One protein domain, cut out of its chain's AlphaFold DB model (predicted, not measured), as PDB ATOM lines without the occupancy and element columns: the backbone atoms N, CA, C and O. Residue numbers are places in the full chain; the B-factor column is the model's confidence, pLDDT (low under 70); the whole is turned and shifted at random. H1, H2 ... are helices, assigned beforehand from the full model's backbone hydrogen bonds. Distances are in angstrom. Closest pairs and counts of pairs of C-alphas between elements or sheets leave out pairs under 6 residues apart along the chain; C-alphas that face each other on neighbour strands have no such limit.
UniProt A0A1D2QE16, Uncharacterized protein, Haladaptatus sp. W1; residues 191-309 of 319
ATOM      1  N   ALA A 191     369.973 334.802 195.544       88.19
ATOM      2  CA  ALA A 191     370.426 336.073 196.093       88.19
ATOM      3  C   ALA A 191     369.693 336.393 197.416       88.19
ATOM      4  O   ALA A 191     368.507 336.061 197.543       88.19
ATOM      5  N   PRO A 192     370.352 337.035 198.399       89.62
ATOM      6  CA  PRO A 192     369.742 337.356 199.690       89.62
ATOM      7  C   PRO A 192     368.400 338.088 199.585       89.62
ATOM      8  O   PRO A 192     367.486 337.791 200.351       89.62
ATOM      9  N   GLU A 193     368.253 338.969 198.593       92.19
ATOM     10  CA  GLU A 193     367.013 339.681 198.280       92.19
ATOM     11  C   GLU A 193     365.853 338.720 197.990       92.19
ATOM     12  O   GLU A 193     364.753 338.903 198.507       92.19
ATOM     13  N   VAL A 194     366.108 337.686 197.180       91.69
ATOM     14  CA  VAL A 194     365.118 336.674 196.781       91.69
ATOM     15  C   VAL A 194     364.758 335.796 197.976       91.69
ATOM     16  O   VAL A 194     363.582 335.674 198.310       91.69
ATOM     17  N   ARG A 195     365.768 335.280 198.695       92.00
ATOM     18  CA  ARG A 195     365.552 334.450 199.897       92.00
ATOM     19  C   ARG A 195     364.692 335.166 200.941       92.00
ATOM     20  O   ARG A 195     363.833 334.544 201.555       92.00
ATOM     21  N   SER A 196     364.935 336.464 201.141       94.12
ATOM     22  CA  SER A 196     364.204 337.300 202.097       94.12
ATOM     23  C   SER A 196     362.710 337.376 201.770       94.12
ATOM     24  O   SER A 196     361.870 337.187 202.646       94.12
ATOM     25  N   VAL A 197     362.362 337.626 200.505       93.38
ATOM     26  CA  VAL A 197     360.965 337.866 200.115       93.38
ATOM     27  C   VAL A 197     360.176 336.574 199.908       93.38
ATOM     28  O   VAL A 197     358.982 336.540 200.191       93.38
ATOM     29  N   GLU A 198     360.825 335.490 199.478       92.06
ATOM     30  CA  GLU A 198     360.174 334.185 199.300       92.06
ATOM     31  C   GLU A 198     359.715 333.559 200.626       92.06
ATOM     32  O   GLU A 198     358.824 332.709 200.622       92.06
ATOM     33  N   ALA A 199     360.245 334.023 201.765       88.50
ATOM     34  CA  ALA A 199     359.877 333.539 203.093       88.50
ATOM     35  C   ALA A 199     358.380 333.698 203.424       88.50
ATOM     36  O   ALA A 199     357.843 332.890 204.173       88.50
ATOM     37  N   LEU A 200     357.695 334.709 202.867       86.94
ATOM     38  CA  LEU A 200     356.291 334.999 203.188       86.94
ATOM     39  C   LEU A 200     355.276 334.399 202.207       86.94
ATOM     40  O   LEU A 200     354.116 334.264 202.573       86.94
ATOM     41  N   SER A 201     355.672 334.047 200.976       82.88
ATOM     42  CA  SER A 201     354.858 333.396 199.919       82.88
ATOM     43  C   SER A 201     353.394 333.876 199.715       82.88
ATOM     44  O   SER A 201     352.597 333.201 199.069       82.88
ATOM     45  N   CYS A 202     353.021 335.057 200.219       90.38
ATOM     46  CA  CYS A 202     351.627 335.510 200.343       90.38
ATOM     47  C   CYS A 202     351.198 336.535 199.282       90.38
ATOM     48  O   CYS A 202     350.089 337.077 199.342       90.38
ATOM     49  N   ILE A 203     352.075 336.842 198.322       93.88
ATOM     50  CA  ILE A 203     351.820 337.856 197.301       93.88
ATOM     51  C   ILE A 203     351.011 337.288 196.134       93.88
ATOM     52  O   ILE A 203     351.333 336.247 195.569       93.88
ATOM     53  N   ARG A 204     349.953 338.000 195.741       94.69
ATOM     54  CA  ARG A 204     349.167 337.696 194.540       94.69
ATOM     55  C   ARG A 204     349.704 338.487 193.355       94.69
ATOM     56  O   ARG A 204     349.280 339.617 193.102       94.69
ATOM     57  N   GLU A 205     350.670 337.905 192.650       92.06
ATOM     58  CA  GLU A 205     351.350 338.551 191.518       92.06
ATOM     59  C   GLU A 205     350.395 338.977 190.398       92.06
ATOM     60  O   GLU A 205     350.574 340.043 189.811       92.06
ATOM     61  N   ASP A 206     349.333 338.206 190.148       91.75
ATOM     62  CA  ASP A 206     348.307 338.496 189.135       91.75
ATOM     63  C   ASP A 206     347.532 339.798 189.409       91.75
ATOM     64  O   ASP A 206     346.874 340.348 188.522       91.75
ATOM     65  N   ARG A 207     347.609 340.308 190.645       94.31
ATOM     66  CA  ARG A 207     346.972 341.556 191.078       94.31
ATOM     67  C   ARG A 207     347.906 342.760 190.962       94.31
ATOM     68  O   ARG A 207     347.428 343.895 191.023       94.31
ATOM     69  N   ILE A 208     349.208 342.556 190.763       92.06
ATOM     70  CA  ILE A 208     350.167 343.646 190.560       92.06
ATOM     71  C   ILE A 208     349.873 344.328 189.219       92.06
ATOM     72  O   ILE A 208     349.761 343.697 188.173       92.06
ATOM     73  N   GLY A 209     349.718 345.652 189.244       90.31
ATOM     74  CA  GLY A 209     349.346 346.452 188.075       90.31
ATOM     75  C   GLY A 209     347.859 346.390 187.707       90.31
ATOM     76  O   GLY A 209     347.435 347.112 186.800       90.31
ATOM     77  N   ALA A 210     347.046 345.593 188.410       90.38
ATOM     78  CA  ALA A 210     345.612 345.534 188.172       90.38
ATOM     79  C   ALA A 210     344.944 346.868 188.545       90.38
ATOM     80  O   ALA A 210     345.120 347.416 189.637       90.38
ATOM     81  N   ARG A 211     344.147 347.413 187.619       87.50
ATOM     82  CA  ARG A 211     343.510 348.721 187.795       87.50
ATOM     83  C   ARG A 211     342.535 348.694 188.973       87.50
ATOM     84  O   ARG A 211     341.567 347.941 188.955       87.50
ATOM     85  N   GLY A 212     342.756 349.578 189.944       85.44
ATOM     86  CA  GLY A 212     341.880 349.735 191.107       85.44
ATOM     87  C   GLY A 212     342.045 348.658 192.181       85.44
ATOM     88  O   GLY A 212     341.259 348.656 193.122       85.44
ATOM     89  N   ALA A 213     343.047 347.777 192.071       93.12
ATOM     90  CA  ALA A 213     343.392 346.871 193.160       93.12
ATOM     91  C   ALA A 213     343.804 347.666 194.412       93.12
ATOM     92  O   ALA A 213     344.447 348.720 194.317       93.12
ATOM     93  N   SER A 214     343.433 347.167 195.588       96.38
ATOM     94  CA  SER A 214     344.010 347.608 196.859       96.38
ATOM     95  C   SER A 214     345.255 346.781 197.172       96.38
ATOM     96  O   SER A 214     345.367 345.624 196.763       96.38
ATOM     97  N   ILE A 215     346.179 347.330 197.956       97.38
ATOM     98  CA  ILE A 215     347.299 346.568 198.511       97.38
ATOM     99  C   ILE A 215     346.817 345.352 199.320       97.38
ATOM    100  O   ILE A 215     347.492 344.328 199.350       97.38
ATOM    101  N   THR A 216     345.614 345.405 199.908       96.75
ATOM    102  CA  THR A 216     345.014 344.251 200.597       96.75
ATOM    103  C   THR A 216     344.521 343.166 199.642       96.75
ATOM    104  O   THR A 216     344.371 342.030 200.065       96.75
ATOM    105  N   ASP A 217     344.289 343.476 198.364       96.25
ATOM    106  CA  ASP A 217     343.991 342.454 197.352       96.25
ATOM    107  C   ASP A 217     345.260 341.738 196.883       96.25
ATOM    108  O   ASP A 217     345.190 340.579 196.478       96.25
ATOM    109  N   ILE A 218     346.398 342.439 196.908       97.12
ATOM    110  CA  ILE A 218     347.718 341.910 196.540       97.12
ATOM    111  C   ILE A 218     348.294 341.076 197.693       97.12
ATOM    112  O   ILE A 218     348.936 340.059 197.456       97.12
ATOM    113  N   LEU A 219     348.048 341.503 198.935       97.19
ATOM    114  CA  LEU A 219     348.609 340.943 200.167       97.19
ATOM    115  C   LEU A 219     347.531 340.775 201.260       97.19
ATOM    116  O   LEU A 219     347.598 341.444 202.302       97.19
ATOM    117  N   PRO A 220     346.507 339.932 201.039       95.00
ATOM    118  CA  PRO A 220     345.398 339.775 201.984       95.00
ATOM    119  C   PRO A 220     345.872 339.200 203.320       95.00
ATOM    120  O   PRO A 220     345.634 339.806 204.367       95.00
ATOM    121  N   ASP A 221     346.662 338.131 203.247       94.00
ATOM    122  CA  ASP A 221     347.037 337.284 204.384       94.00
ATOM    123  C   ASP A 221     348.412 337.670 204.959       94.00
ATOM    124  O   ASP A 221     349.012 336.949 205.746       94.00
ATOM    125  N   PHE A 222     348.937 338.842 204.578       96.94
ATOM    126  CA  PHE A 222     350.307 339.256 204.897       96.94
ATOM    127  C   PHE A 222     350.626 339.230 206.392       96.94
ATOM    128  O   PHE A 222     351.686 338.763 206.763       96.94
ATOM    129  N   PHE A 223     349.711 339.681 207.253       96.75
ATOM    130  CA  PHE A 223     349.927 339.688 208.706       96.75
ATOM    131  C   PHE A 223     349.572 338.362 209.403       96.75
ATOM    132  O   PHE A 223     349.626 338.309 210.631       96.75
ATOM    133  N   GLU A 224     349.186 337.313 208.667       94.81
ATOM    134  CA  GLU A 224     348.983 335.978 209.253       94.81
ATOM    135  C   GLU A 224     350.318 335.312 209.621       94.81
ATOM    136  O   GLU A 224     350.363 334.490 210.537       94.81
ATOM    137  N   ASP A 225     351.409 335.720 208.967       94.50
ATOM    138  CA  ASP A 225     352.770 335.303 209.291       94.50
ATOM    139  C   ASP A 225     353.476 336.366 210.166       94.50
ATOM    140  O   ASP A 225     353.566 337.538 209.777       94.50
ATOM    141  N   PRO A 226     354.016 336.002 211.347       93.00
ATOM    142  CA  PRO A 226     354.764 336.924 212.199       93.00
ATOM    143  C   PRO A 226     356.000 337.554 211.537       93.00
ATOM    144  O   PRO A 226     356.414 338.640 211.956       93.00
ATOM    145  N   HIS A 227     356.562 336.927 210.503       95.06
ATOM    146  CA  HIS A 227     357.698 337.443 209.746       95.06
ATOM    147  C   HIS A 227     357.355 338.717 208.953       95.06
ATOM    148  O   HIS A 227     358.232 339.517 208.631       95.06
ATOM    149  N   ALA A 228     356.068 338.998 208.729       96.38
ATOM    150  CA  ALA A 228     355.591 340.228 208.096       96.38
ATOM    151  C   ALA A 228     356.073 341.506 208.793       96.38
ATOM    152  O   ALA A 228     356.341 342.518 208.141       96.38
ATOM    153  N   TYR A 229     356.235 341.458 210.120       97.12
ATOM    154  CA  TYR A 229     356.737 342.591 210.895       97.12
ATOM    155  C   TYR A 229     358.206 342.913 210.585       97.12
ATOM    156  O   TYR A 229     358.605 344.064 210.726       97.12
ATOM    157  N   ALA A 230     359.002 341.957 210.098       96.56
ATOM    158  CA  ALA A 230     360.402 342.199 209.757       96.56
ATOM    159  C   ALA A 230     360.574 343.188 208.580       96.56
ATOM    160  O   ALA A 230     361.622 343.819 208.454       96.56
ATOM    161  N   PHE A 231     359.532 343.415 207.768       96.56
ATOM    162  CA  PHE A 231     359.516 344.386 206.662       96.56
ATOM    163  C   PHE A 231     359.147 345.817 207.112       96.56
ATOM    164  O   PHE A 231     358.402 346.546 206.450       96.56
ATOM    165  N   PHE A 232     359.696 346.255 208.245       95.69
ATOM    166  CA  PHE A 232     359.420 347.564 208.856       95.69
ATOM    167  C   PHE A 232     360.116 348.752 208.166       95.69
ATOM    168  O   PHE A 232     359.952 349.895 208.591       95.69
ATOM    169  N   SER A 233     360.915 348.505 207.124       94.50
ATOM    170  CA  SER A 233     361.723 349.516 206.436       94.50
ATOM    171  C   SER A 233     361.717 349.297 204.924       94.50
ATOM    172  O   SER A 233     361.695 348.159 204.446       94.50
ATOM    173  N   ARG A 234     361.735 350.378 204.142       90.81
ATOM    174  CA  ARG A 234     361.794 350.298 202.673       90.81
ATOM    175  C   ARG A 234     363.150 349.781 202.205       90.81
ATOM    176  O   ARG A 234     364.186 350.256 202.658       90.81
ATOM    177  N   LYS A 235     363.141 348.883 201.209       87.56
ATOM    178  CA  LYS A 235     364.357 348.278 200.626       87.56
ATOM    179  C   LYS A 235     365.270 347.625 201.681       87.56
ATOM    180  O   LYS A 235     366.483 347.579 201.504       87.56
ATOM    181  N   PHE A 236     364.681 347.151 202.775       91.69
ATOM    182  CA  PHE A 236     365.341 346.319 203.768       91.69
ATOM    183  C   PHE A 236     364.919 344.870 203.528       91.69
ATOM    184  O   PHE A 236     363.726 344.582 203.459       91.69
ATOM    185  N   PHE A 237     365.900 343.985 203.384       93.31
ATOM    186  CA  PHE A 237     365.696 342.560 203.146       93.31
ATOM    187  C   PHE A 237     366.037 341.800 204.434       93.31
ATOM    188  O   PHE A 237     367.213 341.515 204.663       93.31
ATOM    189  N   PRO A 238     365.057 341.533 205.318       94.12
ATOM    190  CA  PRO A 238     365.311 340.787 206.542       94.12
ATOM    191  C   PRO A 238     365.764 339.357 206.238       94.12
ATOM    192  O   PRO A 238     365.307 338.735 205.276       94.12
ATOM    193  N   GLU A 239     366.634 338.817 207.088       92.88
ATOM    194  CA  GLU A 239     366.950 337.392 207.071       92.88
ATOM    195  C   GLU A 239     365.681 336.577 207.387       92.88
ATOM    196  O   GLU A 239     364.999 336.892 208.374       92.88
ATOM    197  N   PRO A 240     365.367 335.529 206.601       90.38
ATOM    198  CA  PRO A 240     364.224 334.662 206.862       90.38
ATOM    199  C   PRO A 240     364.214 334.130 208.298       90.38
ATOM    200  O   PRO A 240     365.164 333.491 208.746       90.38
ATOM    201  N   GLY A 241     363.129 334.395 209.027       86.31
ATOM    202  CA  GLY A 241     362.964 333.953 210.413       86.31
ATOM    203  C   GLY A 241     363.870 334.637 211.450       86.31
ATOM    204  O   GLY A 241     363.978 334.123 212.566       86.31
ATOM    205  N   CYS A 242     364.525 335.774 211.146       92.06
ATOM    206  CA  CYS A 242     365.279 336.492 212.184       92.06
ATOM    207  C   CYS A 242     364.328 337.122 213.219       92.06
ATOM    208  O   CYS A 242     363.768 338.203 213.019       92.06
ATOM    209  N   ALA A 243     364.219 336.468 214.380       94.44
ATOM    210  CA  ALA A 243     363.380 336.894 215.502       94.44
ATOM    211  C   ALA A 243     363.668 338.334 215.966       94.44
ATOM    212  O   ALA A 243     362.742 339.061 216.315       94.44
ATOM    213  N   THR A 244     364.929 338.781 215.910       94.81
ATOM    214  CA  THR A 244     365.315 340.158 216.261       94.81
ATOM    215  C   THR A 244     364.704 341.187 215.307       94.81
ATOM    216  O   THR A 244     364.286 342.262 215.737       94.81
ATOM    217  N   ALA A 245     364.638 340.879 214.007       94.94
ATOM    218  CA  ALA A 245     364.012 341.763 213.024       94.94
ATOM    219  C   ALA A 245     362.492 341.810 213.203       94.94
ATOM    220  O   ALA A 245     361.895 342.877 213.087       94.94
ATOM    221  N   GLU A 246     361.877 340.677 213.540       95.69
ATOM    222  CA  GLU A 246     360.449 340.606 213.848       95.69
ATOM    223  C   GLU A 246     360.085 341.389 215.109       95.69
ATOM    224  O   GLU A 246     359.130 342.160 215.089       95.69
ATOM    225  N   GLU A 247     360.844 341.221 216.195       96.12
ATOM    226  CA  GLU A 247     360.642 341.949 217.450       96.12
ATOM    227  C   GLU A 247     360.789 343.457 217.234       96.12
ATOM    228  O   GLU A 247     359.869 344.217 217.536       96.12
ATOM    229  N   ARG A 248     361.886 343.894 216.599       95.31
ATOM    230  CA  ARG A 248     362.095 345.314 216.279       95.31
ATOM    231  C   ARG A 248     361.014 345.851 215.341       95.31
ATOM    232  O   ARG A 248     360.578 346.992 215.477       95.31
ATOM    233  N   GLY A 249     360.554 345.025 214.411       96.75
ATOM    234  CA  GLY A 249     359.456 345.340 213.513       96.75
ATOM    235  C   GLY A 249     358.118 345.545 214.216       96.75
ATOM    236  O   GLY A 249     357.398 346.488 213.887       96.75
ATOM    237  N   ARG A 250     357.796 344.714 215.217       97.25
ATOM    238  CA  ARG A 250     356.608 344.886 216.075       97.25
ATOM    239  C   ARG A 250     356.703 346.169 216.889       97.25
ATOM    240  O   ARG A 250     355.754 346.945 216.884       97.25
ATOM    241  N   ASP A 251     357.865 346.452 217.471       95.94
ATOM    242  CA  ASP A 251     358.129 347.703 218.189       95.94
ATOM    243  C   ASP A 251     357.917 348.944 217.305       95.94
ATOM    244  O   ASP A 251     357.325 349.940 217.733       95.94
ATOM    245  N   VAL A 252     358.386 348.897 216.052       96.50
ATOM    246  CA  VAL A 252     358.152 349.957 215.059       96.50
ATOM    247  C   VAL A 252     356.668 350.056 214.708       96.50
ATOM    248  O   VAL A 252     356.136 351.165 214.659       96.50
ATOM    249  N   PHE A 253     355.994 348.927 214.483       97.19
ATOM    250  CA  PHE A 253     354.566 348.886 214.177       97.19
ATOM    251  C   PHE A 253     353.743 349.522 215.302       97.19
ATOM    252  O   PHE A 253     352.984 350.452 215.045       97.19
ATOM    253  N   GLU A 254     353.938 349.088 216.548       94.94
ATOM    254  CA  GLU A 254     353.269 349.641 217.730       94.94
ATOM    255  C   GLU A 254     353.568 351.130 217.909       94.94
ATOM    256  O   GLU A 254     352.661 351.928 218.137       94.94
ATOM    257  N   GLY A 255     354.828 351.542 217.741       92.75
ATOM    258  CA  GLY A 255     355.203 352.952 217.792       92.75
ATOM    259  C   GLY A 255     354.452 353.790 216.754       92.75
ATOM    260  O   GLY A 255     353.908 354.845 217.082       92.75
ATOM    261  N   LEU A 256     354.366 353.309 215.514       94.44
ATOM    262  CA  LEU A 256     353.667 354.000 214.434       94.44
ATOM    263  C   LEU A 256     352.151 354.051 214.645       94.44
ATOM    264  O   LEU A 256     351.552 355.080 214.343       94.44
ATOM    265  N   THR A 257     351.520 353.001 215.176       94.56
ATOM    266  CA  THR A 257     350.063 352.993 215.413       94.56
ATOM    267  C   THR A 257     349.633 353.944 216.529       94.56
ATOM    268  O   THR A 257     348.473 354.348 216.565       94.56
ATOM    269  N   THR A 258     350.556 354.383 217.396       90.94
ATOM    270  CA  THR A 258     350.274 355.488 218.332       90.94
ATOM    271  C   THR A 258     350.190 356.858 217.652       90.94
ATOM    272  O   THR A 258     349.518 357.751 218.165       90.94
ATOM    273  N   ALA A 259     350.859 357.032 216.508       90.12
ATOM    274  CA  ALA A 259     350.985 358.311 215.807       90.12
ATOM    275  C   ALA A 259     350.119 358.404 214.540       90.12
ATOM    276  O   ALA A 259     349.753 359.501 214.113       90.12
ATOM    277  N   PHE A 260     349.796 357.265 213.930       93.56
ATOM    278  CA  PHE A 260     349.089 357.170 212.659       93.56
ATOM    279  C   PHE A 260     347.937 356.161 212.731       93.56
ATOM    280  O   PHE A 260     348.005 355.201 213.499       93.56
ATOM    281  N   PRO A 261     346.899 356.318 211.887       95.25
ATOM    282  CA  PRO A 261     345.841 355.325 211.750       95.25
ATOM    283  C   PRO A 261     346.414 353.933 211.463       95.25
ATOM    284  O   PRO A 261     347.210 353.763 210.538       95.25
ATOM    285  N   GLU A 262     345.963 352.924 212.207       96.56
ATOM    286  CA  GLU A 262     346.496 351.561 212.106       96.56
ATOM    287  C   GLU A 262     346.422 350.997 210.677       96.56
ATOM    288  O   GLU A 262     347.359 350.350 210.214       96.56
ATOM    289  N   THR A 263     345.352 351.298 209.933       97.19
ATOM    290  CA  THR A 263     345.214 350.916 208.518       97.19
ATOM    291  C   THR A 263     346.364 351.450 207.661       97.19
ATOM    292  O   THR A 263     346.897 350.720 206.833       97.19
ATOM    293  N   MET A 264     346.796 352.694 207.889       97.62
ATOM    294  CA  MET A 264     347.906 353.305 207.155       97.62
ATOM    295  C   MET A 264     349.245 352.636 207.488       97.62
ATOM    296  O   MET A 264     350.058 352.418 206.592       97.62
ATOM    297  N   VAL A 265     349.459 352.271 208.756       97.56
ATOM    298  CA  VAL A 265     350.659 351.537 209.199       97.56
ATOM    299  C   VAL A 265     350.679 350.124 208.614       97.56
ATOM    300  O   VAL A 265     351.690 349.672 208.086       97.56
ATOM    301  N   ARG A 266     349.543 349.423 208.622       98.31
ATOM    302  CA  ARG A 266     349.421 348.102 207.993       98.31
ATOM    303  C   ARG A 266     349.702 348.148 206.493       98.31
ATOM    304  O   ARG A 266     350.375 347.264 205.964       98.31
ATOM    305  N   ASP A 267     349.183 349.156 205.801       98.19
ATOM    306  CA  ASP A 267     349.408 349.317 204.367       98.19
ATOM    307  C   ASP A 267     350.864 349.694 204.059       98.19
ATOM    308  O   ASP A 267     351.395 349.254 203.040       98.19
ATOM    309  N   SER A 268     351.550 350.427 204.944       97.75
ATOM    310  CA  SER A 268     352.968 350.755 204.760       97.75
ATOM    311  C   SER A 268     353.871 349.523 204.836       97.75
ATOM    312  O   SER A 268     354.722 349.354 203.968       97.75
ATOM    313  N   PHE A 269     353.639 348.615 205.789       98.25
ATOM    314  CA  PHE A 269     354.382 347.352 205.886       98.25
ATOM    315  C   PHE A 269     354.129 346.458 204.664       98.25
ATOM    316  O   PHE A 269     355.076 345.935 204.076       98.25
ATOM    317  N   ARG A 270     352.871 346.351 204.210       98.19
ATOM    318  CA  ARG A 270     352.549 345.640 202.960       98.19
ATOM    319  C   ARG A 270     353.267 346.249 201.756       98.19
ATOM    320  O   ARG A 270     353.810 345.517 200.933       98.19
ATOM    321  N   LEU A 271     353.288 347.579 201.645       97.44
ATOM    322  CA  LEU A 271     353.990 348.281 200.568       97.44
ATOM    323  C   LEU A 271     355.510 348.096 200.650       97.44
ATOM    324  O   LEU A 271     356.148 347.976 199.606       97.44
ATOM    325  N   ASN A 272     356.093 348.053 201.852       97.12
ATOM    326  CA  ASN A 272     357.515 347.773 202.044       97.12
ATOM    327  C   ASN A 272     357.864 346.371 201.547       97.12
ATOM    328  O   ASN A 272     358.784 346.234 200.740       97.12
ATOM    329  N   TYR A 273     357.096 345.357 201.953       97.31
ATOM    330  CA  TYR A 273     357.271 343.988 201.469       97.31
ATOM    331  C   TYR A 273     357.062 343.885 199.953       97.31
ATOM    332  O   TYR A 273     357.945 343.399 199.255       97.31
ATOM    333  N   ALA A 274     355.959 344.412 199.410       95.94
ATOM    334  CA  ALA A 274     355.677 344.370 197.971       95.94
ATOM    335  C   ALA A 274     356.764 345.074 197.135       95.94
ATOM    336  O   ALA A 274     357.127 344.624 196.044       95.94
ATOM    337  N   LEU A 275     357.321 346.173 197.649       93.81
ATOM    338  CA  LEU A 275     358.453 346.848 197.026       93.81
ATOM    339  C   LEU A 275     359.717 345.982 197.069       93.81
ATOM    340  O   LEU A 275     360.390 345.868 196.050       93.81
ATOM    341  N   CYS A 276     360.036 345.360 198.206       94.38
ATOM    342  CA  CYS A 276     361.180 344.451 198.307       94.38
ATOM    343  C   CYS A 276     361.007 343.247 197.375       94.38
ATOM    344  O   CYS A 276     361.938 342.917 196.646       94.38
ATOM    345  N   TYR A 277     359.806 342.666 197.312       94.19
ATOM    346  CA  TYR A 277     359.472 341.562 196.416       94.19
ATOM    347  C   TYR A 277     359.746 341.921 194.957       94.19
ATOM    348  O   TYR A 277     360.482 341.226 194.258       94.19
ATOM    349  N   THR A 278     359.201 343.048 194.499       91.94
ATOM    350  CA  THR A 278     359.405 343.506 193.119       91.94
ATOM    351  C   THR A 278     360.854 343.906 192.832       91.94
ATOM    352  O   THR A 278     361.330 343.645 191.729       91.94
ATOM    353  N   LEU A 279     361.583 344.478 193.804       90.81
ATOM    354  CA  LEU A 279     363.023 344.728 193.671       90.81
ATOM    355  C   LEU A 279     363.798 343.419 193.499       90.81
ATOM    356  O   LEU A 279     364.537 343.295 192.528       90.81
ATOM    357  N   ALA A 280     363.610 342.454 194.401       91.06
ATOM    358  CA  ALA A 280     364.313 341.173 194.378       91.06
ATOM    359  C   ALA A 280     364.165 340.476 193.021       91.06
ATOM    360  O   ALA A 280     365.152 340.050 192.427       91.06
ATOM    361  N   HIS A 281     362.945 340.455 192.480       88.38
ATOM    362  CA  HIS A 281     362.675 339.834 191.186       88.38
ATOM    363  C   HIS A 281     363.204 340.661 190.007       88.38
ATOM    364  O   HIS A 281     363.641 340.075 189.020       88.38
ATOM    365  N   SER A 282     363.252 341.998 190.106       86.94
ATOM    366  CA  SER A 282     363.843 342.867 189.068       86.94
ATOM    367  C   SER A 282     365.359 342.708 188.911       86.94
ATOM    368  O   SER A 282     365.903 343.057 187.868       86.94
ATOM    369  N   LEU A 283     366.038 342.181 189.934       80.88
ATOM    370  CA  LEU A 283     367.477 341.910 189.906       80.88
ATOM    371  C   LEU A 283     367.814 340.577 189.222       80.88
ATOM    372  O   LEU A 283     368.986 340.292 188.978       80.88
ATOM    373  N   THR A 284     366.812 339.750 188.913       74.88
ATOM    374  CA  THR A 284     367.022 338.481 188.207       74.88
ATOM    375  C   THR A 284     367.130 338.708 186.691       74.88
ATOM    376  O   THR A 284     366.591 339.691 186.181       74.88
ATOM    377  N   PRO A 285     367.779 337.807 185.924       65.06
ATOM    378  CA  PRO A 285     367.857 337.919 184.461       65.06
ATOM    379  C   PRO A 285     366.493 337.969 183.754       65.06
ATOM    380  O   PRO A 285     366.382 338.522 182.663       65.06
ATOM    381  N   GLU A 286     365.463 337.391 184.374       61.09
ATOM    382  CA  GLU A 286     364.075 337.378 183.892       61.09
ATOM    383  C   GLU A 286     363.250 338.560 184.441       61.09
ATOM    384  O   GLU A 286     362.072 338.724 184.115       61.09
ATOM    385  N   GLY A 287     363.872 339.399 185.273       60.88
ATOM    386  CA  GLY A 287     363.247 340.463 186.037       60.88
ATOM    387  C   GLY A 287     362.660 341.589 185.193       60.88
ATOM    388  O   GLY A 287     363.265 342.102 184.251       60.88
ATOM    389  N   GLY A 288     361.456 342.020 185.576       65.00
ATOM    390  CA  GLY A 288     360.815 343.216 185.036       65.00
ATOM    391  C   GLY A 288     361.404 344.521 185.588       65.00
ATOM    392  O   GLY A 288     362.262 344.537 186.464       65.00
ATOM    393  N   LYS A 289     360.898 345.660 185.097       72.06
ATOM    394  CA  LYS A 289     361.230 346.983 185.653       72.06
ATOM    395  C   LYS A 289     360.625 347.154 187.051       72.06
ATOM    396  O   LYS A 289     359.558 346.614 187.334       72.06
ATOM    397  N   LEU A 290     361.262 347.992 187.870       80.06
ATOM    398  CA  LEU A 290     360.730 348.426 189.164       80.06
ATOM    399  C   LEU A 290     359.280 348.940 189.054       80.06
ATOM    400  O   LEU A 290     358.910 349.545 188.037       80.06
ATOM    401  N   PRO A 291     358.453 348.738 190.098       83.06
ATOM    402  CA  PRO A 291     357.034 349.057 190.051       83.06
ATOM    403  C   PRO A 291     356.815 350.565 189.894       83.06
ATOM    404  O   PRO A 291     357.243 351.371 190.722       83.06
ATOM    405  N   ARG A 292     356.073 350.959 188.854       87.50
ATOM    406  CA  ARG A 292     355.568 352.337 188.733       87.50
ATOM    407  C   ARG A 292     354.560 352.625 189.842       87.50
ATOM    408  O   ARG A 292     353.853 351.713 190.288       87.50
ATOM    409  N   VAL A 293     354.450 353.883 190.268       92.19
ATOM    410  CA  VAL A 293     353.440 354.282 191.258       92.19
ATOM    411  C   VAL A 293     352.038 353.796 190.864       92.19
ATOM    412  O   VAL A 293     351.650 353.848 189.698       92.19
ATOM    413  N   GLY A 294     351.302 353.255 191.835       93.19
ATOM    414  CA  GLY A 294     349.973 352.664 191.639       93.19
ATOM    415  C   GLY A 294     349.956 351.197 191.197       93.19
ATOM    416  O   GLY A 294     348.915 350.558 191.300       93.19
ATOM    417  N   SER A 295     351.086 350.616 190.769       93.50
ATOM    418  CA  SER A 295     351.132 349.180 190.419       93.50
ATOM    419  C   SER A 295     351.017 348.244 191.629       93.50
ATOM    420  O   SER A 295     350.579 347.110 191.484       93.50
ATOM    421  N   LEU A 296     351.335 348.732 192.830       95.06
ATOM    422  CA  LEU A 296     351.194 348.010 194.099       95.06
ATOM    423  C   LEU A 296     349.884 348.399 194.805       95.06
ATOM    424  O   LEU A 296     349.828 348.547 196.020       95.06
ATOM    425  N   GLY A 297     348.838 348.636 194.016       95.44
ATOM    426  CA  GLY A 297     347.528 349.057 194.491       95.44
ATOM    427  C   GLY A 297     347.380 350.567 194.685       95.44
ATOM    428  O   GLY A 297     348.322 351.353 194.557       95.44
ATOM    429  N   THR A 298     346.153 350.983 194.988       95.69
ATOM    430  CA  THR A 298     345.778 352.398 195.144       95.69
ATOM    431  C   THR A 298     346.555 353.070 196.284       95.69
ATOM    432  O   THR A 298     346.960 354.227 196.174       95.69
ATOM    433  N   GLU A 299     346.860 352.332 197.347       97.25
ATOM    434  CA  GLU A 299     347.643 352.790 198.492       97.25
ATOM    435  C   GLU A 299     349.082 353.158 198.104       97.25
ATOM    436  O   GLU A 299     349.664 354.062 198.707       97.25
ATOM    437  N   HIS A 300     349.622 352.562 197.032       96.50
ATOM    438  CA  HIS A 300     350.909 352.967 196.467       96.50
ATOM    439  C   HIS A 300     350.869 354.417 195.966       96.50
ATOM    440  O   HIS A 300     351.848 355.134 196.128       96.50
ATOM    441  N   VAL A 301     349.744 354.887 195.409       96.00
ATOM    442  CA  VAL A 301     349.562 356.303 195.028       96.00
ATOM    443  C   VAL A 301     349.527 357.187 196.271       96.00
ATOM    444  O   VAL A 301     350.204 358.214 196.316       96.00
ATOM    445  N   TYR A 302     348.782 356.776 197.301       96.12
ATOM    446  CA  TYR A 302     348.661 357.538 198.549       96.12
ATOM    447  C   TYR A 302     350.000 357.708 199.263       96.12
ATOM    448  O   TYR A 302     350.245 358.759 199.852       96.12
ATOM    449  N   ALA A 303     350.891 356.721 199.152       96.50
ATOM    450  CA  ALA A 303     352.232 356.772 199.714       96.50
ATOM    451  C   ALA A 303     353.063 357.960 199.179       96.50
ATOM    452  O   ALA A 303     353.904 358.488 199.902       96.50
ATOM    453  N   TYR A 304     352.811 358.422 197.950       95.75
ATOM    454  CA  TYR A 304     353.514 359.558 197.336       95.75
ATOM    455  C   TYR A 304     352.821 360.914 197.540       95.75
ATOM    456  O   TYR A 304     353.345 361.941 197.111       95.75
ATOM    457  N   LEU A 305     351.668 360.946 198.211       94.50
ATOM    458  CA  LEU A 305     351.027 362.197 198.616       94.50
ATOM    459  C   LEU A 305     351.749 362.821 199.804       94.50
ATOM    460  O   LEU A 305     352.262 362.076 200.637       94.50
ATOM    461  N   PRO A 306     351.720 364.160 199.967       94.50
ATOM    462  CA  PRO A 306     352.053 364.760 201.251       94.50
ATOM    463  C   PRO A 306     351.242 364.085 202.363       94.50
ATOM    464  O   PRO A 306     350.047 363.836 202.180       94.50
ATOM    465  N   LEU A 307     351.861 363.795 203.507       95.88
ATOM    466  CA  LEU A 307     351.245 363.026 204.590       95.88
ATOM    467  C   LEU A 307     349.873 363.590 204.991       95.88
ATOM    468  O   LEU A 307     348.911 362.833 205.113       95.88
ATOM    469  N   LYS A 308     349.736 364.918 205.102       93.81
ATOM    470  CA  LYS A 308     348.441 365.563 205.399       93.81
ATOM    471  C   LYS A 308     347.342 365.222 204.388       93.81
ATOM    472  O   LYS A 308     346.175 365.105 204.749       93.81
ATOM    473  N   ASN A 309     347.706 365.072 203.115       93.62
ATOM    474  CA  ASN A 309     346.777 364.737 202.045       93.62
ATOM    475  C   ASN A 309     346.431 363.245 202.100       93.62
ATOM    476  O   ASN A 309     345.250 362.913 202.005       93.62
TER     477      ASN A 309
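Overview. This is residues 191 to 309 of the 319 residues of an uncharacterized protein of Haladaptatus sp. W1 (UniProt A0A1D2QE16). What is the shape? One long helix, H5, runs through the middle and H4 folds back from it as a V, with the short H1, H2, H3, H6 and long loops around H5. What is it made of? The 119 printed residues, all helix by class, have six named helices, H1 to H6 in chain order, and no named strand. How dense is it? It is compact, with a radius of gyration of the C-alphas of 13.7 A and spans of 41 by 34 by 22 A.

Arrangement. What touches the hub, H5, residues 262 to 282? H1, residues 192 to 198, touches its residues 273 to 281 alone, at a steep tilt of 57 degrees, closest at C-alphas 193 and 280, 5.0 A. H2, residues 215 to 218, touches it, closest at C-alphas 215 and 267, 6.8 A. And then? H3, residues 226 to 230, touches H4, residues 243 to 259, closest at C-alphas 230 and 246, 4.4 A. H4 and H5 form a helical hairpin at 44 degrees, closest at C-alphas 257 and 265, 6.4 A. H6, residues 298 to 303, only just touches H5, with 3 pairs of C-alphas within 8 A, closest at C-alphas 271 and 300, 6.9 A. How are the backbones? Every O i to N i+4 pair is within hydrogen-bond range in H1, H5 and H6, 12 of 13 in H4 and 0 of 1 in H3, where 2 of 2 O i to N i+3 pairs are; H2 is too short for such a pair.

Along the chain. Where are the anchors? H1 begins at C-alpha 192, (369.742, 337.356, 199.690), and H6 ends at C-alpha 303, (352.232, 356.772, 199.714). How long are H4 and H5? They measure 24.7 A and 30.1 A.

Size, cuts and confidence. Which links are long? H1 to H2, H3 to H4 and H5 to H6; the printed part has no cut. Where is pLDDT under 70? At residues 285 to 288.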